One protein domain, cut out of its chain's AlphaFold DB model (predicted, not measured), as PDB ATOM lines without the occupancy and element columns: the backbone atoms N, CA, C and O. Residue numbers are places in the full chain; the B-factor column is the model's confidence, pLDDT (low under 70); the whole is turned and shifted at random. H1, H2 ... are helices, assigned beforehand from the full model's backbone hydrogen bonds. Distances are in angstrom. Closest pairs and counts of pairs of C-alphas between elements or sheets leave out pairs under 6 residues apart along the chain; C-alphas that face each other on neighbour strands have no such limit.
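What this domain is: This is residues 363 to 534 of the 547 residues of an uncharacterized protein of Actinomyces sp. oral taxon 448 str. F0400 (UniProt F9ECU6). A long hairpin of two helices, H2 and H3, makes the longest axis, with H7 packed on H2 and on residues 437 to 444 of H3, while H1 folds back over the first part of H2. Near the open end of the hairpin, H6 crosses the last part of H3, and with H4, little H5 and the loop of residues 466 to 488 it makes a small head. The printed part has 172 residues with seven named helices, in the order H1 to H7, and no named strand; the class is all helix. It is compact, with a radius of gyration of the C-alphas of 17.5 A, yet elongated, spanning 57 by 36 by 28 A.

Where its parts are: Begin with the longest helix, H3, residues 419 to 450: find C-alpha 419 at (236.816, 216.094, 189.774) and follow it over 46.3 A to C-alpha 450 at (234.110, 256.695, 211.884). Before it in the chain runs H2, residues 386 to 414, 42.0 A long, and before that H1, residues 363 to 382, 28.8 A long. After H3 come H4, residues 456 to 465, 13.9 A; H5, residues 489 to 492, 5.1 A; and H6, residues 495 to 505, 15.2 A. H7, residues 521 to 533, runs 18.1 A and ends at C-alpha 533, (246.957, 231.628, 201.849).

How they stand to each other: Look first at H2 and H3, the hubs, which touch three helices each. They form a helical hairpin at a shallow tilt of 21 degrees, with Ala 414 and Glu 422 as closest C-alphas, 5.1 A apart. With H7 they make an up and down bundle, each helix running against the one before it. H7 touches H2 at a steep tilt of 41 degrees, the same way; their closest C-alphas, of Gly 400 and Phe 526, are 4.1 A apart. H1 and H2 form another hairpin, where residues 387 to 395 alone of H2 touch H1; the closest C-alphas, of Ala 375 and Pro 387, are 5.0 A apart. H6 touches residues 438 to 446 alone of H3, about perpendicular, but only just, at 72 degrees; the closest C-alphas are those of Thr 445 and Gly 505, 5.2 A apart. H4 touches H6, about perpendicular at 74 degrees, with the C-alphas of Ala 462 and Val 504 closest at 5.4 A. H5 is close to H6 but not clearly touching, with the C-alphas of Ile 492 and Lys 498 closest at 6.6 A. Every O i to N i+4 pair is within hydrogen-bond range in H1, H2, H3, H4 and H6, and 8 of 9 are in H7; H5 is too short for such a pair.

The domain as a whole: The two C-alphas farthest apart, of Asp 381 and Asn 418, are 58.1 A apart. The printed part has no cut. The links H4 to H5 and H6 to H7 are long, with 23 and 15 residues. The mean pLDDT of the printed part is 91.1; look for values under 70 at residues 416 to 417 and 421.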
ATOM      1  N   SER A 363     239.514 238.872 218.043       98.12
ATOM      2  CA  SER A 363     240.822 239.348 218.508       98.12
ATOM      3  C   SER A 363     241.571 240.134 217.423       98.12
ATOM      4  O   SER A 363     242.038 241.251 217.664       98.12
ATOM      5  N   VAL A 364     241.616 239.605 216.196       97.75
ATOM      6  CA  VAL A 364     242.266 240.275 215.058       97.75
ATOM      7  C   VAL A 364     241.534 241.561 214.663       97.75
ATOM      8  O   VAL A 364     242.185 242.564 214.375       97.75
ATOM      9  N   THR A 365     240.198 241.583 214.686       94.06
ATOM     10  CA  THR A 365     239.411 242.797 214.421       94.06
ATOM     11  C   THR A 365     239.688 243.885 215.457       94.06
ATOM     12  O   THR A 365     239.935 245.029 215.079       94.06
ATOM     13  N   VAL A 366     239.703 243.543 216.750       95.81
ATOM     14  CA  VAL A 366     240.016 244.494 217.831       95.81
ATOM     15  C   VAL A 366     241.435 245.043 217.682       95.81
ATOM     16  O   VAL A 366     241.644 246.249 217.818       95.81
ATOM     17  N   TYR A 367     242.404 244.182 217.366       97.38
ATOM     18  CA  TYR A 367     243.780 244.601 217.119       97.38
ATOM     19  C   TYR A 367     243.891 245.558 215.925       97.38
ATOM     20  O   TYR A 367     244.465 246.637 216.064       97.38
ATOM     21  N   ASN A 368     243.304 245.209 214.776       96.06
ATOM     22  CA  ASN A 368     243.346 246.048 213.576       96.06
ATOM     23  C   ASN A 368     242.682 247.410 213.809       96.06
ATOM     24  O   ASN A 368     243.229 248.422 213.381       96.06
ATOM     25  N   GLN A 369     241.558 247.452 214.535       94.69
ATOM     26  CA  GLN A 369     240.908 248.714 214.888       94.69
ATOM     27  C   GLN A 369     241.827 249.595 215.737       94.69
ATOM     28  O   GLN A 369     241.974 250.777 215.446       94.69
ATOM     29  N   LYS A 370     242.496 249.019 216.743       96.31
ATOM     30  CA  LYS A 370     243.456 249.760 217.570       96.31
ATOM     31  C   LYS A 370     244.607 250.327 216.733       96.31
ATOM     32  O   LYS A 370     244.924 251.503 216.862       96.31
ATOM     33  N   VAL A 371     245.214 249.509 215.868       96.38
ATOM     34  CA  VAL A 371     246.313 249.944 214.985       96.38
ATOM     35  C   VAL A 371     245.857 251.063 214.048       96.38
ATOM     36  O   VAL A 371     246.583 252.034 213.848       96.38
ATOM     37  N   PHE A 372     244.650 250.949 213.496       96.62
ATOM     38  CA  PHE A 372     244.064 251.976 212.645       96.62
ATOM     39  C   PHE A 372     243.797 253.281 213.414       96.62
ATOM     40  O   PHE A 372     244.155 254.352 212.931       96.62
ATOM     41  N   ASP A 373     243.251 253.213 214.630       96.00
ATOM     42  CA  ASP A 373     243.007 254.391 215.472       96.00
ATOM     43  C   ASP A 373     244.318 255.108 215.855       96.00
ATOM     44  O   ASP A 373     244.401 256.338 215.770       96.00
ATOM     45  N   ASP A 374     245.365 254.353 216.206       96.44
ATOM     46  CA  ASP A 374     246.704 254.882 216.500       96.44
ATOM     47  C   ASP A 374     247.337 255.539 215.251       96.44
ATOM     48  O   ASP A 374     247.958 256.610 215.327       96.44
ATOM     49  N   ALA A 375     247.135 254.945 214.070       97.19
ATOM     50  CA  ALA A 375     247.566 255.509 212.793       97.19
ATOM     51  C   ALA A 375     246.829 256.817 212.456       97.19
ATOM     52  O   ALA A 375     247.455 257.797 212.044       97.19
ATOM     53  N   VAL A 376     245.515 256.870 212.688       96.25
ATOM     54  CA  VAL A 376     244.691 258.075 212.515       96.25
ATOM     55  C   VAL A 376     245.149 259.192 213.451       96.25
ATOM     56  O   VAL A 376     245.220 260.350 213.034       96.25
ATOM     57  N   ALA A 377     245.470 258.875 214.708       96.19
ATOM     58  CA  ALA A 377     246.012 259.850 215.655       96.19
ATOM     59  C   ALA A 377     247.347 260.426 215.157       96.19
ATOM     60  O   ALA A 377     247.517 261.645 215.110       96.19
ATOM     61  N   THR A 378     248.247 259.562 214.679       95.69
ATOM     62  CA  THR A 378     249.538 259.971 214.102       95.69
ATOM     63  C   THR A 378     249.356 260.894 212.894       95.69
ATOM     64  O   THR A 378     250.027 261.927 212.795       95.69
ATOM     65  N   TYR A 379     248.419 260.569 212.001       94.44
ATOM     66  CA  TYR A 379     248.081 261.416 210.860       94.44
ATOM     67  C   TYR A 379     247.547 262.784 211.299       94.44
ATOM     68  O   TYR A 379     247.995 263.807 210.791       94.44
ATOM     69  N   LYS A 380     246.635 262.838 212.278       92.19
ATOM     70  CA  LYS A 380     246.074 264.106 212.781       92.19
ATOM     71  C   LYS A 380     247.135 265.017 213.404       92.19
ATOM     72  O   LYS A 380     247.028 266.237 213.281       92.19
ATOM     73  N   ASP A 381     248.158 264.437 214.026       93.88
ATOM     74  CA  ASP A 381     249.237 265.189 214.671       93.88
ATOM     75  C   ASP A 381     250.319 265.665 213.688       93.88
ATOM     76  O   ASP A 381     250.882 266.749 213.860       93.88
ATOM     77  N   SER A 382     250.631 264.866 212.663       93.56
ATOM     78  CA  SER A 382     251.805 265.081 211.798       93.56
ATOM     79  C   SER A 382     251.491 265.352 210.324       93.56
ATOM     80  O   SER A 382     252.337 265.894 209.610       93.56
ATOM     81  N   GLY A 383     250.298 264.983 209.859       90.06
ATOM     82  CA  GLY A 383     249.924 264.917 208.446       90.06
ATOM     83  C   GLY A 383     250.505 263.715 207.689       90.06
ATOM     84  O   GLY A 383     250.292 263.614 206.482       90.06
ATOM     85  N   ASP A 384     251.242 262.814 208.351       92.31
ATOM     86  CA  ASP A 384     251.786 261.601 207.731       92.31
ATOM     87  C   ASP A 384     250.716 260.508 207.648       92.31
ATOM     88  O   ASP A 384     250.265 259.982 208.664       92.31
ATOM     89  N   PHE A 385     250.290 260.183 206.426       91.38
ATOM     90  CA  PHE A 385     249.266 259.169 206.160       91.38
ATOM     91  C   PHE A 385     249.854 257.764 205.958       91.38
ATOM     92  O   PHE A 385     249.101 256.795 205.912       91.38
ATOM     93  N   THR A 386     251.186 257.620 205.913       94.25
ATOM     94  CA  THR A 386     251.869 256.322 205.751       94.25
ATOM     95  C   THR A 386     251.415 255.273 206.782       94.25
ATOM     96  O   THR A 386     251.192 254.124 206.395       94.25
ATOM     97  N   PRO A 387     251.228 255.610 208.078       95.81
ATOM     98  CA  PRO A 387     250.708 254.650 209.052       95.81
ATOM     99  C   PRO A 387     249.271 254.203 208.755       95.81
ATOM    100  O   PRO A 387     248.927 253.054 209.024       95.81
ATOM    101  N   VAL A 388     248.437 255.089 208.195       96.62
ATOM    102  CA  VAL A 388     247.047 254.770 207.828       96.62
ATOM    103  C   VAL A 388     247.042 253.797 206.652       96.62
ATOM    104  O   VAL A 388     246.366 252.773 206.724       96.62
ATOM    105  N   ASP A 389     247.862 254.052 205.629       95.00
ATOM    106  CA  ASP A 389     248.034 253.142 204.489       95.00
ATOM    107  C   ASP A 389     248.449 251.742 204.957       95.00
ATOM    108  O   ASP A 389     247.829 250.750 204.575       95.00
ATOM    109  N   ALA A 390     249.445 251.661 205.844       94.62
ATOM    110  CA  ALA A 390     249.925 250.394 206.388       94.62
ATOM    111  C   ALA A 390     248.848 249.646 207.194       94.62
ATOM    112  O   ALA A 390     248.734 248.424 207.077       94.62
ATOM    113  N   ALA A 391     248.044 250.361 207.990       96.38
ATOM    114  CA  ALA A 391     246.952 249.774 208.763       96.38
ATOM    115  C   ALA A 391     245.847 249.209 207.853       96.38
ATOM    116  O   ALA A 391     245.417 248.066 208.037       96.38
ATOM    117  N   VAL A 392     245.432 249.973 206.834       96.62
ATOM    118  CA  VAL A 392     244.426 249.545 205.847       96.62
ATOM    119  C   VAL A 392     244.915 248.332 205.054       96.62
ATOM    120  O   VAL A 392     244.171 247.358 204.895       96.62
ATOM    121  N   ASP A 393     246.172 248.354 204.603       95.50
ATOM    122  CA  ASP A 393     246.797 247.236 203.896       95.50
ATOM    123  C   ASP A 393     246.819 245.967 204.740       95.50
ATOM    124  O   ASP A 393     246.410 244.898 204.274       95.50
ATOM    125  N   ALA A 394     247.270 246.079 205.990       95.19
ATOM    126  CA  ALA A 394     247.383 244.952 206.902       95.19
ATOM    127  C   ALA A 394     246.022 244.312 207.201       95.19
ATOM    128  O   ALA A 394     245.895 243.084 207.144       95.19
ATOM    129  N   GLN A 395     244.992 245.125 207.450       96.12
ATOM    130  CA  GLN A 395     243.631 244.645 207.683       96.12
ATOM    131  C   GLN A 395     243.078 243.914 206.455       96.12
ATOM    132  O   GLN A 395     242.639 242.767 206.564       96.12
ATOM    133  N   CYS A 396     243.142 244.544 205.276       96.81
ATOM    134  CA  CYS A 396     242.598 243.962 204.049       96.81
ATOM    135  C   CYS A 396     243.300 242.653 203.694       96.81
ATOM    136  O   CYS A 396     242.643 241.652 203.397       96.81
ATOM    137  N   ARG A 397     244.633 242.637 203.777       96.44
ATOM    138  CA  ARG A 397     245.449 241.445 203.543       96.44
ATOM    139  C   ARG A 397     245.120 240.325 204.517       96.44
ATOM    140  O   ARG A 397     244.952 239.190 204.082       96.44
ATOM    141  N   THR A 398     244.974 240.624 205.805       96.81
ATOM    142  CA  THR A 398     244.647 239.604 206.811       96.81
ATOM    143  C   THR A 398     243.269 238.989 206.557       96.81
ATOM    144  O   THR A 398     243.136 237.765 206.542       96.81
ATOM    145  N   ASN A 399     242.264 239.812 206.241       96.44
ATOM    146  CA  ASN A 399     240.923 239.344 205.875       96.44
ATOM    147  C   ASN A 399     240.950 238.453 204.623       96.44
ATOM    148  O   ASN A 399     240.342 237.379 204.589       96.44
ATOM    149  N   GLY A 400     241.713 238.867 203.609       96.44
ATOM    150  CA  GLY A 400     241.957 238.076 202.409       96.44
ATOM    151  C   GLY A 400     242.604 236.730 202.714       96.44
ATOM    152  O   GLY A 400     242.139 235.696 202.232       96.44
ATOM    153  N   PHE A 401     243.637 236.730 203.557       96.44
ATOM    154  CA  PHE A 401     244.346 235.529 203.989       96.44
ATOM    155  C   PHE A 401     243.406 234.539 204.683       96.44
ATOM    156  O   PHE A 401     243.419 233.356 204.354       96.44
ATOM    157  N   PHE A 402     242.544 235.006 205.590       96.94
ATOM    158  CA  PHE A 402     241.586 234.151 206.300       96.94
ATOM    159  C   PHE A 402     240.588 233.497 205.337       96.94
ATOM    160  O   PHE A 402     240.366 232.283 205.399       96.94
ATOM    161  N   ALA A 403     240.045 234.269 204.391       95.50
ATOM    162  CA  ALA A 403     239.166 233.743 203.349       95.50
ATOM    163  C   ALA A 403     239.884 232.721 202.447       95.50
ATOM    164  O   ALA A 403     239.327 231.671 202.112       95.50
ATOM    165  N   GLY A 404     241.140 233.001 202.086       94.25
ATOM    166  CA  GLY A 404     241.985 232.095 201.313       94.25
ATOM    167  C   GLY A 404     242.251 230.784 202.051       94.25
ATOM    168  O   GLY A 404     242.063 229.716 201.473       94.25
ATOM    169  N   ALA A 405     242.601 230.849 203.333       94.81
ATOM    170  CA  ALA A 405     242.874 229.699 204.193       94.81
ATOM    171  C   ALA A 405     241.661 228.763 204.326       94.81
ATOM    172  O   ALA A 405     241.774 227.556 204.094       94.81
ATOM    173  N   ALA A 406     240.475 229.314 204.607       93.12
ATOM    174  CA  ALA A 406     239.226 228.548 204.636       93.12
ATOM    175  C   ALA A 406     238.933 227.902 203.269       93.12
ATOM    176  O   ALA A 406     238.637 226.709 203.167       93.12
ATOM    177  N   GLY A 407     239.108 228.667 202.189       90.62
ATOM    178  CA  GLY A 407     238.930 228.172 200.830       90.62
ATOM    179  C   GLY A 407     239.945 227.100 200.412       90.62
ATOM    180  O   GLY A 407     239.620 226.218 199.613       90.62
ATOM    181  N   TYR A 408     241.178 227.167 200.914       89.94
ATOM    182  CA  TYR A 408     242.216 226.161 200.697       89.94
ATOM    183  C   TYR A 408     241.846 224.851 201.390       89.94
ATOM    184  O   TYR A 408     241.911 223.790 200.765       89.94
ATOM    185  N   GLN A 409     241.383 224.926 202.638       89.25
ATOM    186  CA  GLN A 409     240.922 223.767 203.397       89.25
ATOM    187  C   GLN A 409     239.773 223.038 202.685       89.25
ATOM    188  O   GLN A 409     239.859 221.832 202.452       89.25
ATOM    189  N   MET A 410     238.741 223.771 202.261       87.00
ATOM    190  CA  MET A 410     237.565 223.190 201.603       87.00
ATOM    191  C   MET A 410     237.890 222.458 200.299       87.00
ATOM    192  O   MET A 410     237.345 221.386 200.039       87.00
ATOM    193  N   VAL A 411     238.784 223.011 199.472       85.88
ATOM    194  CA  VAL A 411     239.212 222.340 198.234       85.88
ATOM    195  C   VAL A 411     239.984 221.059 198.550       85.88
ATOM    196  O   VAL A 411     239.716 220.026 197.937       85.88
ATOM    197  N   ASN A 412     240.895 221.090 199.527       84.31
ATOM    198  CA  ASN A 412     241.657 219.901 199.922       84.31
ATOM    199  C   ASN A 412     240.759 218.771 200.437       84.31
ATOM    200  O   ASN A 412     241.027 217.606 200.140       84.31
ATOM    201  N   ASP A 413     239.683 219.100 201.150       83.19
ATOM    202  CA  ASP A 413     238.720 218.104 201.625       83.19
ATOM    203  C   ASP A 413     237.859 217.518 200.497       83.19
ATOM    204  O   ASP A 413     237.377 216.396 200.628       83.19
ATOM    205  N   ALA A 414     237.691 218.225 199.374       78.06
ATOM    206  CA  ALA A 414     236.923 217.756 198.217       78.06
ATOM    207  C   ALA A 414     237.731 216.853 197.256       78.06
ATOM    208  O   ALA A 414     237.152 215.998 196.580       78.06
ATOM    209  N   GLN A 415     239.063 216.984 197.221       75.56
ATOM    210  CA  GLN A 415     239.957 216.193 196.352       75.56
ATOM    211  C   GLN A 415     239.852 214.655 196.462       75.56
ATOM    212  O   GLN A 415     240.036 213.985 195.444       75.56
ATOM    213  N   PRO A 416     239.586 214.032 197.629       65.44
ATOM    214  CA  PRO A 416     239.539 212.573 197.755       65.44
ATOM    215  C   PRO A 416     238.380 211.894 197.014       65.44
ATOM    216  O   PRO A 416     238.355 210.664 196.944       65.44
ATOM    217  N   PHE A 417     237.404 212.655 196.511       60.19
ATOM    218  CA  PHE A 417     236.126 212.103 196.081       60.19
ATOM    219  C   PHE A 417     235.943 212.030 194.552       60.19
ATOM    220  O   PHE A 417     235.575 210.955 194.077       60.19
ATOM    221  N   ASN A 418     236.186 213.113 193.788       73.06
ATOM    222  CA  ASN A 418     236.324 213.170 192.308       73.06
ATOM    223  C   ASN A 418     236.435 214.630 191.780       73.06
ATOM    224  O   ASN A 418     236.230 215.585 192.527       73.06
ATOM    225  N   GLU A 419     236.699 214.793 190.472       73.12
ATOM    226  CA  GLU A 419     236.816 216.094 189.774       73.12
ATOM    227  C   GLU A 419     235.543 216.965 189.855       73.12
ATOM    228  O   GLU A 419     235.631 218.193 189.939       73.12
ATOM    229  N   ASP A 420     234.351 216.356 189.867       71.56
ATOM    230  CA  ASP A 420     233.073 217.082 189.936       71.56
ATOM    231  C   ASP A 420     232.879 217.761 191.303       71.56
ATOM    232  O   ASP A 420     232.395 218.896 191.393       71.56
ATOM    233  N   GLN A 421     233.272 217.083 192.384       68.88
ATOM    234  CA  GLN A 421     233.201 217.624 193.740       68.88
ATOM    235  C   GLN A 421     234.279 218.675 193.998       68.88
ATOM    236  O   GLN A 421     233.978 219.696 194.614       68.88
ATOM    237  N   GLU A 422     235.489 218.499 193.464       74.75
ATOM    238  CA  GLU A 422     236.534 219.530 193.498       74.75
ATOM    239  C   GLU A 422     236.106 220.797 192.736       74.75
ATOM    240  O   GLU A 422     236.282 221.914 193.229       74.75
ATOM    241  N   SER A 423     235.468 220.638 191.573       75.06
ATOM    242  CA  SER A 423     234.927 221.757 190.789       75.06
ATOM    243  C   SER A 423     233.799 222.481 191.528       75.06
ATOM    244  O   SER A 423     233.763 223.711 191.569       75.06
ATOM    245  N   SER A 424     232.899 221.727 192.166       73.69
ATOM    246  CA  SER A 424     231.803 222.285 192.967       73.69
ATOM    247  C   SER A 424     232.324 223.027 194.201       73.69
ATOM    248  O   SER A 424     231.882 224.140 194.480       73.69
ATOM    249  N   ALA A 425     233.306 222.454 194.905       77.88
ATOM    250  CA  ALA A 425     233.981 223.104 196.024       77.88
ATOM    251  C   ALA A 425     234.704 224.377 195.571       77.88
ATOM    252  O   ALA A 425     234.605 225.406 196.228       77.88
ATOM    253  N   SER A 426     235.360 224.350 194.410       80.38
ATOM    254  CA  SER A 426     236.019 225.528 193.839       80.38
ATOM    255  C   SER A 426     235.030 226.657 193.532       80.38
ATOM    256  O   SER A 426     235.332 227.812 193.821       80.38
ATOM    257  N   SER A 427     233.838 226.332 193.017       80.38
ATOM    258  CA  SER A 427     232.759 227.310 192.819       80.38
ATOM    259  C   SER A 427     232.251 227.874 194.146       80.38
ATOM    260  O   SER A 427     232.149 229.087 194.283       80.38
ATOM    261  N   GLY A 428     231.982 227.020 195.139       81.25
ATOM    262  CA  GLY A 428     231.537 227.476 196.461       81.25
ATOM    263  C   GLY A 428     232.574 228.358 197.162       81.25
ATOM    264  O   GLY A 428     232.223 229.343 197.805       81.25
ATOM    265  N   VAL A 429     233.864 228.069 196.975       86.19
ATOM    266  CA  VAL A 429     234.947 228.912 197.495       86.19
ATOM    267  C   VAL A 429     235.010 230.268 196.788       86.19
ATOM    268  O   VAL A 429     235.377 231.255 197.421       86.19
ATOM    269  N   GLN A 430     234.628 230.357 195.511       86.94
ATOM    270  CA  GLN A 430     234.524 231.646 194.829       86.94
ATOM    271  C   GLN A 430     233.397 232.502 195.426       86.94
ATOM    272  O   GLN A 430     233.636 233.666 195.735       86.94
ATOM    273  N   ASP A 431     232.227 231.916 195.691       87.19
ATOM    274  CA  ASP A 431     231.123 232.628 196.353       87.19
ATOM    275  C   ASP A 431     231.521 233.103 197.764       87.19
ATOM    276  O   ASP A 431     231.225 234.230 198.160       87.19
ATOM    277  N   MET A 432     232.250 232.270 198.518       88.31
ATOM    278  CA  MET A 432     232.784 232.641 199.836       88.31
ATOM    279  C   MET A 432     233.822 233.757 199.758       88.31
ATOM    280  O   MET A 432     233.817 234.654 200.598       88.31
ATOM    281  N   LYS A 433     234.705 233.718 198.755       91.69
ATOM    282  CA  LYS A 433     235.679 234.781 198.502       91.69
ATOM    283  C   LYS A 433     234.971 236.103 198.228       91.69
ATOM    284  O   LYS A 433     235.353 237.112 198.810       91.69
ATOM    285  N   ASP A 434     233.957 236.090 197.369       92.00
ATOM    286  CA  ASP A 434     233.213 237.295 197.007       92.00
ATOM    287  C   ASP A 434     232.445 237.847 198.219       92.00
ATOM    288  O   ASP A 434     232.475 239.050 198.469       92.00
ATOM    289  N   ALA A 435     231.850 236.982 199.047       91.12
ATOM    290  CA  ALA A 435     231.217 237.392 200.300       91.12
ATOM    291  C   ALA A 435     232.217 238.000 201.303       91.12
ATOM    292  O   ALA A 435     231.949 239.058 201.871       91.12
ATOM    293  N   ALA A 436     233.380 237.370 201.499       93.25
ATOM    294  CA  ALA A 436     234.422 237.871 202.397       93.25
ATOM    295  C   ALA A 436     235.028 239.196 201.906       93.25
ATOM    296  O   ALA A 436     235.335 240.074 202.710       93.25
ATOM    297  N   LEU A 437     235.159 239.371 200.588       93.94
ATOM    298  CA  LEU A 437     235.606 240.623 199.982       93.94
ATOM    299  C   LEU A 437     234.615 241.763 200.256       93.94
ATOM    300  O   LEU A 437     235.031 242.860 200.623       93.94
ATOM    301  N   MET A 438     233.313 241.504 200.121       92.56
ATOM    302  CA  MET A 438     232.282 242.500 200.431       92.56
ATOM    303  C   MET A 438     232.282 242.871 201.917       92.56
ATOM    304  O   MET A 438     232.273 244.053 202.247       92.56
ATOM    305  N   GLN A 439     232.396 241.885 202.812       90.81
ATOM    306  CA  GLN A 439     232.528 242.142 204.251       90.81
ATOM    307  C   GLN A 439     233.770 242.983 204.569       90.81
ATOM    308  O   GLN A 439     233.698 243.905 205.379       90.81
ATOM    309  N   ASN A 440     234.895 242.722 203.894       93.69
ATOM    310  CA  ASN A 440     236.099 243.537 204.022       93.69
ATOM    311  C   ASN A 440     235.841 245.001 203.626       93.69
ATOM    312  O   ASN A 440     236.249 245.912 204.344       93.69
ATOM    313  N   TYR A 441     235.136 245.242 202.515       93.62
ATOM    314  CA  TYR A 441     234.791 246.601 202.083       93.62
ATOM    315  C   TYR A 441     233.884 247.308 203.083       93.62
ATOM    316  O   TYR A 441     234.099 248.484 203.379       93.62
ATOM    317  N   GLU A 442     232.884 246.601 203.603       92.00
ATOM    318  CA  GLU A 442     231.921 247.127 204.569       92.00
ATOM    319  C   GLU A 442     232.620 247.528 205.876       92.00
ATOM    320  O   GLU A 442     232.479 248.669 206.319       92.00
ATOM    321  N   GLN A 443     233.439 246.639 206.446       90.12
ATOM    322  CA  GLN A 443     234.181 246.891 207.687       90.12
ATOM    323  C   GLN A 443     235.198 248.026 207.541       90.12
ATOM    324  O   GLN A 443     235.260 248.917 208.393       90.12
ATOM    325  N   LEU A 444     235.977 248.025 206.454       93.56
ATOM    326  CA  LEU A 444     236.945 249.087 206.193       93.56
ATOM    327  C   LEU A 444     236.241 250.434 206.024       93.56
ATOM    328  O   LEU A 444     236.649 251.422 206.628       93.56
ATOM    329  N   THR A 445     235.159 250.481 205.241       94.69
ATOM    330  CA  THR A 445     234.433 251.734 205.009       94.69
ATOM    331  C   THR A 445     233.831 252.264 206.304       94.69
ATOM    332  O   THR A 445     233.944 253.455 206.573       94.69
ATOM    333  N   ALA A 446     233.241 251.406 207.140       92.88
ATOM    334  CA  ALA A 446     232.727 251.826 208.442       92.88
ATOM    335  C   ALA A 446     233.839 252.425 209.324       92.88
ATOM    336  O   ALA A 446     233.638 253.475 209.935       92.88
ATOM    337  N   SER A 447     235.025 251.808 209.332       92.12
ATOM    338  CA  SER A 447     236.195 252.296 210.078       92.12
ATOM    339  C   SER A 447     236.663 253.663 209.561       92.12
ATOM    340  O   SER A 447     236.841 254.599 210.339       92.12
ATOM    341  N   LEU A 448     236.769 253.816 208.238       94.56
ATOM    342  CA  LEU A 448     237.140 255.066 207.569       94.56
ATOM    343  C   LEU A 448     236.135 256.192 207.842       94.56
ATOM    344  O   LEU A 448     236.543 257.298 208.192       94.56
ATOM    345  N   LEU A 449     234.832 255.920 207.755       94.38
ATOM    346  CA  LEU A 449     233.783 256.897 208.064       94.38
ATOM    347  C   LEU A 449     233.839 257.350 209.528       94.38
ATOM    348  O   LEU A 449     233.702 258.537 209.817       94.38
ATOM    349  N   ASN A 450     234.083 256.419 210.449       91.94
ATOM    350  CA  ASN A 450     234.110 256.695 211.884       91.94
ATOM    351  C   ASN A 450     235.432 257.330 212.363       91.94
ATOM    352  O   ASN A 450     235.496 257.845 213.477       91.94
ATOM    353  N   SER A 451     236.475 257.333 211.528       92.69
ATOM    354  CA  SER A 451     237.817 257.829 211.875       92.69
ATOM    355  C   SER A 451     237.912 259.354 212.036       92.69
ATOM    356  O   SER A 451     238.802 259.873 212.723       92.69
ATOM    357  N   GLY A 452     237.019 260.100 211.377       92.00
ATOM    358  CA  GLY A 452     237.123 261.554 211.232       92.00
ATOM    359  C   GLY A 452     238.293 262.014 210.353       92.00
ATOM    360  O   GLY A 452     238.779 263.126 210.546       92.00
ATOM    361  N   LEU A 453     238.787 261.157 209.452       93.19
ATOM    362  CA  LEU A 453     239.777 261.512 208.428       93.19
ATOM    363  C   LEU A 453     239.183 262.326 207.268       93.19
ATOM    364  O   LEU A 453     239.902 263.095 206.642       93.19
ATOM    365  N   TYR A 454     237.892 262.144 206.988       94.94
ATOM    366  CA  TYR A 454     237.188 262.761 205.864       94.94
ATOM    367  C   TYR A 454     236.268 263.873 206.357       94.94
ATOM    368  O   TYR A 454     235.601 263.720 207.386       94.94
ATOM    369  N   ASP A 455     236.217 264.980 205.621       94.81
ATOM    370  CA  ASP A 455     235.317 266.088 205.930       94.81
ATOM    371  C   ASP A 455     233.930 265.923 205.277       94.81
ATOM    372  O   ASP A 455     233.656 264.979 204.532       94.81
ATOM    373  N   SER A 456     233.007 266.842 205.569       95.75
ATOM    374  CA  SER A 456     231.651 266.784 205.014       95.75
ATOM    375  C   SER A 456     231.621 266.889 203.482       95.75
ATOM    376  O   SER A 456     230.731 266.306 202.860       95.75
ATOM    377  N   ASP A 457     232.573 267.593 202.858       96.38
ATOM    378  CA  ASP A 457     232.645 267.730 201.399       96.38
ATOM    379  C   ASP A 457     233.099 266.410 200.751       96.38
ATOM    380  O   ASP A 457     232.535 265.996 199.726       96.38
ATOM    381  N   ASP A 458     234.052 265.711 201.371       97.06
ATOM    382  CA  ASP A 458     234.480 264.365 200.989       97.06
ATOM    383  C   ASP A 458     233.306 263.385 201.031       97.06
ATOM    384  O   ASP A 458     232.993 262.732 200.024       97.06
ATOM    385  N   LEU A 459     232.611 263.341 202.173       96.69
ATOM    386  CA  LEU A 459     231.513 262.412 202.446       96.69
ATOM    387  C   LEU A 459     230.299 262.663 201.541       96.69
ATOM    388  O   LEU A 459     229.807 261.739 200.882       96.69
ATOM    389  N   LEU A 460     229.835 263.911 201.431       96.50
ATOM    390  CA  LEU A 460     228.727 264.267 200.536       96.50
ATOM    391  C   LEU A 460     229.088 264.041 199.070       96.50
ATOM    392  O   LEU A 460     228.245 263.633 198.263       96.50
ATOM    393  N   GLY A 461     230.342 264.294 198.709       96.25
ATOM    394  CA  GLY A 461     230.833 264.000 197.381       96.25
ATOM    395  C   GLY A 461     230.800 262.501 197.081       96.25
ATOM    396  O   GLY A 461     230.327 262.123 196.009       96.25
ATOM    397  N   ALA A 462     231.244 261.641 198.005       96.31
ATOM    398  CA  ALA A 462     231.195 260.186 197.840       96.31
ATOM    399  C   ALA A 462     229.748 259.682 197.674       96.31
ATOM    400  O   ALA A 462     229.452 258.884 196.780       96.31
ATOM    401  N   VAL A 463     228.799 260.221 198.449       96.69
ATOM    402  CA  VAL A 463     227.355 259.951 198.292       96.69
ATOM    403  C   VAL A 463     226.838 260.379 196.916       96.69
ATOM    404  O   VAL A 463     226.064 259.662 196.277       96.69
ATOM    405  N   ARG A 464     227.245 261.554 196.431       95.62
ATOM    406  CA  ARG A 464     226.828 262.048 195.114       95.62
ATOM    407  C   ARG A 464     227.371 261.163 193.996       95.62
ATOM    408  O   ARG A 464     226.607 260.772 193.112       95.62
ATOM    409  N   ASP A 465     228.662 260.863 194.039       95.31
ATOM    410  CA  ASP A 465     229.371 260.165 192.968       95.31
ATOM    411  C   ASP A 465     228.986 258.669 192.919       95.31
ATOM    412  O   ASP A 465     228.898 258.094 191.835       95.31
ATOM    413  N   SER A 466     228.601 258.078 194.059       92.62
ATOM    414  CA  SER A 466     228.038 256.717 194.156       92.62
ATOM    415  C   SER A 466     226.577 256.580 193.695       92.62
ATOM    416  O   SER A 466     226.015 255.475 193.673       92.62
ATOM    417  N   GLY A 467     225.943 257.687 193.292       89.00
ATOM    418  CA  GLY A 467     224.546 257.724 192.874       89.00
ATOM    419  C   GLY A 467     223.593 257.689 194.067       89.00
ATOM    420  O   GLY A 467     222.966 256.653 194.333       89.00
ATOM    421  N   LYS A 468     223.484 258.843 194.748       88.25
ATOM    422  CA  LYS A 468     222.643 259.087 195.933       88.25
ATOM    423  C   LYS A 468     221.331 258.312 195.888       88.25
ATOM    424  O   LYS A 468     220.527 258.453 194.963       88.25
ATOM    425  N   ASN A 469     221.101 257.510 196.918       91.50
ATOM    426  CA  ASN A 469     219.892 256.722 197.079       91.50
ATOM    427  C   ASN A 469     219.618 256.436 198.562       91.50
ATOM    428  O   ASN A 469     220.402 256.769 199.442       91.50
ATOM    429  N   ARG A 470     218.507 255.745 198.831       91.38
ATOM    430  CA  ARG A 470     218.085 255.438 200.200       91.38
ATOM    431  C   ARG A 470     219.150 254.712 201.033       91.38
ATOM    432  O   ARG A 470     219.106 254.855 202.240       91.38
ATOM    433  N   GLN A 471     220.049 253.925 200.438       93.50
ATOM    434  CA  GLN A 471     221.091 253.199 201.176       93.50
ATOM    435  C   GLN A 471     222.288 254.085 201.520       93.50
ATOM    436  O   GLN A 471     222.805 253.988 202.626       93.50
ATOM    437  N   THR A 472     222.696 254.992 200.625       92.88
ATOM    438  CA  THR A 472     223.751 255.974 200.943       92.88
ATOM    439  C   THR A 472     223.302 256.911 202.069       92.88
ATOM    440  O   THR A 472     224.088 257.217 202.957       92.88
ATOM    441  N   ASP A 473     222.007 257.249 202.106       92.81
ATOM    442  CA  ASP A 473     221.392 258.070 203.164       92.81
ATOM    443  C   ASP A 473     221.300 257.349 204.531       92.81
ATOM    444  O   ASP A 473     220.874 257.945 205.518       92.81
ATOM    445  N   ARG A 474     221.645 256.052 204.609       93.12
ATOM    446  CA  ARG A 474     221.715 255.300 205.879       93.12
ATOM    447  C   ARG A 474     223.094 255.330 206.522       93.12
ATOM    448  O   ARG A 474     223.204 254.942 207.679       93.12
ATOM    449  N   VAL A 475     224.120 255.739 205.776       94.81
ATOM    450  CA  VAL A 475     225.519 255.722 206.228       94.81
ATOM    451  C   VAL A 475     226.128 257.117 206.303       94.81
ATOM    452  O   VAL A 475     227.019 257.333 207.115       94.81
ATOM    453  N   VAL A 476     225.622 258.070 205.518       95.50
ATOM    454  CA  VAL A 476     225.992 259.489 205.575       95.50
ATOM    455  C   VAL A 476     224.712 260.317 205.487       95.50
ATOM    456  O   VAL A 476     223.867 260.055 204.628       95.50
ATOM    457  N   ASP A 477     224.545 261.289 206.382       94.19
ATOM    458  CA  ASP A 477     223.368 262.161 206.392       94.19
ATOM    459  C   ASP A 477     223.453 263.308 205.363       94.19
ATOM    460  O   ASP A 477     224.392 263.425 204.574       94.19
ATOM    461  N   GLU A 478     222.421 264.155 205.326       92.31
ATOM    462  CA  GLU A 478     222.352 265.284 204.394       92.31
ATOM    463  C   GLU A 478     223.336 266.422 204.697       92.31
ATOM    464  O   GLU A 478     223.625 267.214 203.798       92.31
ATOM    465  N   ASP A 479     223.867 266.462 205.919       93.56
ATOM    466  CA  ASP A 479     224.859 267.431 206.381       93.56
ATOM    467  C   ASP A 479     226.298 266.906 206.202       93.56
ATOM    468  O   ASP A 479     227.262 267.630 206.453       93.56
ATOM    469  N   GLY A 480     226.462 265.667 205.727       91.88
ATOM    470  CA  GLY A 480     227.763 265.041 205.528       91.88
ATOM    471  C   GLY A 480     228.365 264.484 206.812       91.88
ATOM    472  O   GLY A 480     229.584 264.464 206.931       91.88
ATOM    473  N   ASN A 481     227.544 264.051 207.772       94.12
ATOM    474  CA  ASN A 481     228.007 263.329 208.954       94.12
ATOM    475  C   ASN A 481     227.870 261.810 208.760       94.12
ATOM    476  O   ASN A 481     226.860 261.348 208.217       94.12
ATOM    477  N   PRO A 482     228.838 261.013 209.242       94.25
ATOM    478  CA  PRO A 482     228.728 259.561 209.241       94.25
ATOM    479  C   PRO A 482     227.651 259.101 210.234       94.25
ATOM    480  O   PRO A 482     227.672 259.447 211.414       94.25
ATOM    481  N   LEU A 483     226.718 258.277 209.761       93.44
ATOM    482  CA  LEU A 483     225.641 257.698 210.571       93.44
ATOM    483  C   LEU A 483     226.040 256.377 211.236       93.44
ATOM    484  O   LEU A 483     225.316 255.877 212.090       93.44
ATOM    485  N   THR A 484     227.193 255.823 210.866       89.69
ATOM    486  CA  THR A 484     227.730 254.565 211.400       89.69
ATOM    487  C   THR A 484     228.405 254.709 212.760       89.69
ATOM    488  O   THR A 484     228.790 253.712 213.372       89.69
ATOM    489  N   VAL A 485     228.555 255.939 213.255       85.00
ATOM    490  CA  VAL A 485     229.154 256.214 214.560       85.00
ATOM    491  C   VAL A 485     228.217 255.724 215.662       85.00
ATOM    492  O   VAL A 485     227.100 256.216 215.807       85.00
ATOM    493  N   GLY A 486     228.688 254.771 216.467       76.62
ATOM    494  CA  GLY A 486     227.930 254.223 217.594       76.62
ATOM    495  C   GLY A 486     226.873 253.182 217.220       76.62
ATOM    496  O   GLY A 486     226.137 252.764 218.112       76.62
ATOM    497  N   MET A 487     226.817 252.754 215.952       87.56
ATOM    498  CA  MET A 487     226.048 251.572 215.563       87.56
ATOM    499  C   MET A 487     226.617 250.329 216.252       87.56
ATOM    500  O   MET A 487     227.837 250.147 216.304       87.56
ATOM    501  N   ASP A 488     225.745 249.460 216.757       82.00
ATOM    502  CA  ASP A 488     226.172 248.145 217.232       82.00
ATOM    503  C   ASP A 488     226.435 247.182 216.049       82.00
ATOM    504  O   ASP A 488     225.976 247.429 214.927       82.00
ATOM    505  N   PRO A 489     227.172 246.072 216.252       76.75
ATOM    506  CA  PRO A 489     227.486 245.141 215.167       76.75
ATOM    507  C   PRO A 489     226.256 244.626 214.402       76.75
ATOM    508  O   PRO A 489     226.333 244.421 213.196       76.75
ATOM    509  N   SER A 490     225.106 244.453 215.060       80.50
ATOM    510  CA  SER A 490     223.878 243.985 214.407       80.50
ATOM    511  C   SER A 490     223.228 245.043 213.511       80.50
ATOM    512  O   SER A 490     222.575 244.695 212.527       80.50
ATOM    513  N   GLU A 491     223.441 246.328 213.800       85.56
ATOM    514  CA  GLU A 491     222.997 247.439 212.952       85.56
ATOM    515  C   GLU A 491     223.876 247.584 211.705       85.56
ATOM    516  O   GLU A 491     223.359 247.846 210.616       85.56
ATOM    517  N   ILE A 492     225.185 247.341 211.840       83.94
ATOM    518  CA  ILE A 492     226.122 247.276 210.706       83.94
ATOM    519  C   ILE A 492     225.784 246.090 209.791       83.94
ATOM    520  O   ILE A 492     225.924 246.186 208.573       83.94
ATOM    521  N   GLU A 493     225.274 244.992 210.355       83.69
ATOM    522  CA  GLU A 493     224.839 243.803 209.614       83.69
ATOM    523  C   GLU A 493     223.553 243.996 208.783       83.69
ATOM    524  O   GLU A 493     223.214 243.146 207.952       83.69
ATOM    525  N   ASP A 494     222.840 245.121 208.929       92.38
ATOM    526  CA  ASP A 494     221.666 245.415 208.104       92.38
ATOM    527  C   ASP A 494     222.041 245.531 206.616       92.38
ATOM    528  O   ASP A 494     222.889 246.324 206.206       92.38
ATOM    529  N   THR A 495     221.328 244.787 205.765       90.56
ATOM    530  CA  THR A 495     221.600 244.700 204.320       90.56
ATOM    531  C   THR A 495     221.649 246.056 203.611       90.56
ATOM    532  O   THR A 495     222.390 246.237 202.648       90.56
ATOM    533  N   GLY A 496     220.836 247.019 204.039       91.81
ATOM    534  CA  GLY A 496     220.839 248.353 203.458       91.81
ATOM    535  C   GLY A 496     221.951 249.253 203.993       91.81
ATOM    536  O   GLY A 496     222.437 250.085 203.234       91.81
ATOM    537  N   VAL A 497     222.386 249.067 205.243       93.00
ATOM    538  CA  VAL A 497     223.596 249.723 205.773       93.00
ATOM    539  C   VAL A 497     224.825 249.195 205.033       93.00
ATOM    540  O   VAL A 497     225.565 249.991 204.464       93.00
ATOM    541  N   LYS A 498     224.961 247.872 204.898       92.88
ATOM    542  CA  LYS A 498     226.007 247.209 204.099       92.88
ATOM    543  C   LYS A 498     226.079 247.709 202.659       92.88
ATOM    544  O   LYS A 498     227.128 248.139 202.188       92.88
ATOM    545  N   ALA A 499     224.933 247.758 201.979       92.31
ATOM    546  CA  ALA A 499     224.856 248.302 200.625       92.31
ATOM    547  C   ALA A 499     225.205 249.800 200.554       92.31
ATOM    548  O   ALA A 499     225.669 250.270 199.514       92.31
ATOM    549  N   GLY A 500     224.942 250.563 201.617       95.06
ATOM    550  CA  GLY A 500     225.367 251.955 201.747       95.06
ATOM    551  C   GLY A 500     226.882 252.075 201.899       95.06
ATOM    552  O   GLY A 500     227.496 252.850 201.166       95.06
ATOM    553  N   LEU A 501     227.472 251.272 202.789       95.25
ATOM    554  CA  LEU A 501     228.910 251.208 203.052       95.25
ATOM    555  C   LEU A 501     229.694 250.861 201.786       95.25
ATOM    556  O   LEU A 501     230.569 251.623 201.390       95.25
ATOM    557  N   ASP A 502     229.335 249.781 201.089       92.88
ATOM    558  CA  ASP A 502     230.006 249.387 199.843       92.88
ATOM    559  C   ASP A 502     230.006 250.520 198.796       92.88
ATOM    560  O   ASP A 502     231.046 250.869 198.225       92.88
ATOM    561  N   ARG A 503     228.841 251.152 198.602       93.62
ATOM    562  CA  ARG A 503     228.657 252.245 197.639       93.62
ATOM    563  C   ARG A 503     229.462 253.481 197.994       93.62
ATOM    564  O   ARG A 503     230.146 254.000 197.121       93.62
ATOM    565  N   VAL A 504     229.348 253.975 199.225       95.38
ATOM    566  CA  VAL A 504     230.059 255.188 199.653       95.38
ATOM    567  C   VAL A 504     231.563 254.937 199.647       95.38
ATOM    568  O   VAL A 504     232.304 255.736 199.081       95.38
ATOM    569  N   GLY A 505     232.005 253.792 200.171       93.62
ATOM    570  CA  GLY A 505     233.415 253.412 200.208       93.62
ATOM    571  C   GLY A 505     234.057 253.303 198.827       93.62
ATOM    572  O   GLY A 505     235.234 253.595 198.684       93.62
ATOM    573  N   GLY A 506     233.291 252.951 197.787       93.25
ATOM    574  CA  GLY A 506     233.784 252.913 196.404       93.25
ATOM    575  C   GLY A 506     234.114 254.275 195.784       93.25
ATOM    576  O   GLY A 506     234.625 254.311 194.668       93.25
ATOM    577  N   TYR A 507     233.809 255.377 196.474       95.19
ATOM    578  CA  TYR A 507     234.069 256.750 196.026       95.19
ATOM    579  C   TYR A 507     234.632 257.633 197.154       95.19
ATOM    580  O   TYR A 507     234.558 258.862 197.061       95.19
ATOM    581  N   LEU A 508     235.142 257.016 198.227       95.62
ATOM    582  CA  LEU A 508     235.646 257.704 199.410       95.62
ATOM    583  C   LEU A 508     237.149 257.969 199.273       95.62
ATOM    584  O   LEU A 508     237.948 257.039 199.252       95.62
ATOM    585  N   TYR A 509     237.503 259.246 199.186       95.56
ATOM    586  CA  TYR A 509     238.871 259.756 199.157       95.56
ATOM    587  C   TYR A 509     238.854 261.220 199.604       95.56
ATOM    588  O   TYR A 509     237.808 261.875 199.541       95.56
ATOM    589  N   HIS A 510     240.007 261.738 200.021       93.50
ATOM    590  CA  HIS A 510     240.145 263.138 200.396       93.50
ATOM    591  C   HIS A 510     240.186 264.009 199.132       93.50
ATOM    592  O   HIS A 510     241.129 263.974 198.341       93.50
ATOM    593  N   ARG A 511     239.133 264.784 198.875       92.31
ATOM    594  CA  ARG A 511     238.893 265.451 197.583       92.31
ATOM    595  C   ARG A 511     239.810 266.625 197.319       92.31
ATOM    596  O   ARG A 511     240.010 266.980 196.157       92.31
ATOM    597  N   ALA A 512     240.327 267.252 198.371       89.81
ATOM    598  CA  ALA A 512     241.163 268.436 198.231       89.81
ATOM    599  C   ALA A 512     242.501 268.124 197.540       89.81
ATOM    600  O   ALA A 512     243.014 268.966 196.799       89.81
ATOM    601  N   ASP A 513     243.051 266.926 197.755       88.50
ATOM    602  CA  ASP A 513     244.375 266.526 197.262       88.50
ATOM    603  C   ASP A 513     244.444 265.110 196.661       88.50
ATOM    604  O   ASP A 513     245.467 264.756 196.074       88.50
ATOM    605  N   GLY A 514     243.362 264.331 196.727       88.38
ATOM    606  CA  GLY A 514     243.291 262.966 196.206       88.38
ATOM    607  C   GLY A 514     244.001 261.929 197.077       88.38
ATOM    608  O   GLY A 514     244.265 260.832 196.594       88.38
ATOM    609  N   THR A 515     244.358 262.268 198.319       90.25
ATOM    610  CA  THR A 515     244.961 261.330 199.279       90.25
ATOM    611  C   THR A 515     243.893 260.508 200.011       90.25
ATOM    612  O   THR A 515     242.694 260.709 199.799       90.25
ATOM    613  N   LEU A 516     244.317 259.556 200.855       92.75
ATOM    614  CA  LEU A 516     243.418 258.667 201.607       92.75
ATOM    615  C   LEU A 516     242.402 257.950 200.698       92.75
ATOM    616  O   LEU A 516     241.233 257.782 201.053       92.75
ATOM    617  N   ASP A 517     242.851 257.580 199.497       94.81
ATOM    618  CA  ASP A 517     242.077 256.822 198.522       94.81
ATOM    619  C   ASP A 517     242.432 255.338 198.638       94.81
ATOM    620  O   ASP A 517     243.520 254.900 198.258       94.81
ATOM    621  N   TYR A 518     241.491 254.565 199.176       94.75
ATOM    622  CA  TYR A 518     241.652 253.134 199.417       94.75
ATOM    623  C   TYR A 518     240.759 252.278 198.514       94.75
ATOM    624  O   TYR A 518     240.596 251.082 198.780       94.75
ATOM    625  N   THR A 519     240.167 252.846 197.451       91.00
ATOM    626  CA  THR A 519     239.207 252.116 196.605       91.00
ATOM    627  C   THR A 519     239.834 250.921 195.898       91.00
ATOM    628  O   THR A 519     239.170 249.891 195.746       91.00
ATOM    629  N   ASP A 520     241.107 251.045 195.511       91.25
ATOM    630  CA  ASP A 520     241.896 249.977 194.891       91.25
ATOM    631  C   ASP A 520     242.562 249.087 195.950       91.25
ATOM    632  O   ASP A 520     242.491 247.858 195.860       91.25
ATOM    633  N   THR A 521     243.132 249.699 196.991       91.31
ATOM    634  CA  THR A 521     243.857 249.034 198.084       91.31
ATOM    635  C   THR A 521     243.023 247.954 198.765       91.31
ATOM    636  O   THR A 521     243.473 246.820 198.954       91.31
ATOM    637  N   ARG A 522     241.751 248.256 199.052       91.19
ATOM    638  CA  ARG A 522     240.818 247.305 199.674       91.19
ATOM    639  C   ARG A 522     240.625 246.021 198.864       91.19
ATOM    640  O   ARG A 522     240.321 244.980 199.443       91.19
ATOM    641  N   TYR A 523     240.799 246.084 197.541       94.12
ATOM    642  CA  TYR A 523     240.748 244.925 196.651       94.12
ATOM    643  C   TYR A 523     242.116 244.258 196.501       94.12
ATOM    644  O   TYR A 523     242.217 243.038 196.653       94.12
ATOM    645  N   SER A 524     243.158 245.029 196.171       94.75
ATOM    646  CA  SER A 524     244.488 244.485 195.881       94.75
ATOM    647  C   SER A 524     245.075 243.777 197.093       94.75
ATOM    648  O   SER A 524     245.461 242.618 196.979       94.75
ATOM    649  N   SER A 525     245.038 244.411 198.263       95.19
ATOM    650  CA  SER A 525     245.656 243.874 199.477       95.19
ATOM    651  C   SER A 525     244.894 242.649 199.984       95.19
ATOM    652  O   SER A 525     245.506 241.639 200.331       95.19
ATOM    653  N   PHE A 526     243.555 242.656 199.896       96.31
ATOM    654  CA  PHE A 526     242.736 241.459 200.136       96.31
ATOM    655  C   PHE A 526     243.115 240.316 199.195       96.31
ATOM    656  O   PHE A 526     243.304 239.175 199.619       96.31
ATOM    657  N   LYS A 527     243.235 240.599 197.897       94.38
ATOM    658  CA  LYS A 527     243.589 239.583 196.910       94.38
ATOM    659  C   LYS A 527     244.979 239.007 197.177       94.38
ATOM    660  O   LYS A 527     245.134 237.792 197.084       94.38
ATOM    661  N   ASP A 528     245.947 239.841 197.533       92.19
ATOM    662  CA  ASP A 528     247.310 239.408 197.840       92.19
ATOM    663  C   ASP A 528     247.333 238.476 199.057       92.19
ATOM    664  O   ASP A 528     247.935 237.401 199.001       92.19
ATOM    665  N   GLY A 529     246.594 238.817 200.118       93.75
ATOM    666  CA  GLY A 529     246.408 237.937 201.272       93.75
ATOM    667  C   GLY A 529     245.742 236.609 200.904       93.75
ATOM    668  O   GLY A 529     246.225 235.538 201.278       93.75
ATOM    669  N   TYR A 530     244.669 236.660 200.110       93.88
ATOM    670  CA  TYR A 530     243.950 235.473 199.644       93.88
ATOM    671  C   TYR A 530     244.859 234.524 198.853       93.88
ATOM    672  O   TYR A 530     244.868 233.319 199.107       93.88
ATOM    673  N   GLU A 531     245.656 235.053 197.925       90.44
ATOM    674  CA  GLU A 531     246.605 234.268 197.125       90.44
ATOM    675  C   GLU A 531     247.775 233.735 197.966       90.44
ATOM    676  O   GLU A 531     248.250 232.624 197.724       90.44
ATOM    677  N   ALA A 532     248.222 234.481 198.983       90.12
ATOM    678  CA  ALA A 532     249.261 234.031 199.907       90.12
ATOM    679  C   ALA A 532     248.819 232.811 200.733       90.12
ATOM    680  O   ALA A 532     249.632 231.914 200.977       90.12
ATOM    681  N   ALA A 533     247.543 232.757 201.128       90.88
ATOM    682  CA  ALA A 533     246.957 231.628 201.849       90.88
ATOM    683  C   ALA A 533     246.508 230.482 200.931       90.88
ATOM    684  O   ALA A 533     246.523 229.326 201.353       90.88
ATOM    685  N   LYS A 534     246.107 230.784 199.691       86.94
ATOM    686  CA  LYS A 534     245.635 229.822 198.689       86.94
ATOM    687  C   LYS A 534     246.173 230.187 197.299       86.94
ATOM    688  O   LYS A 534     245.487 230.883 196.548       86.94
TER     689      LYS A 534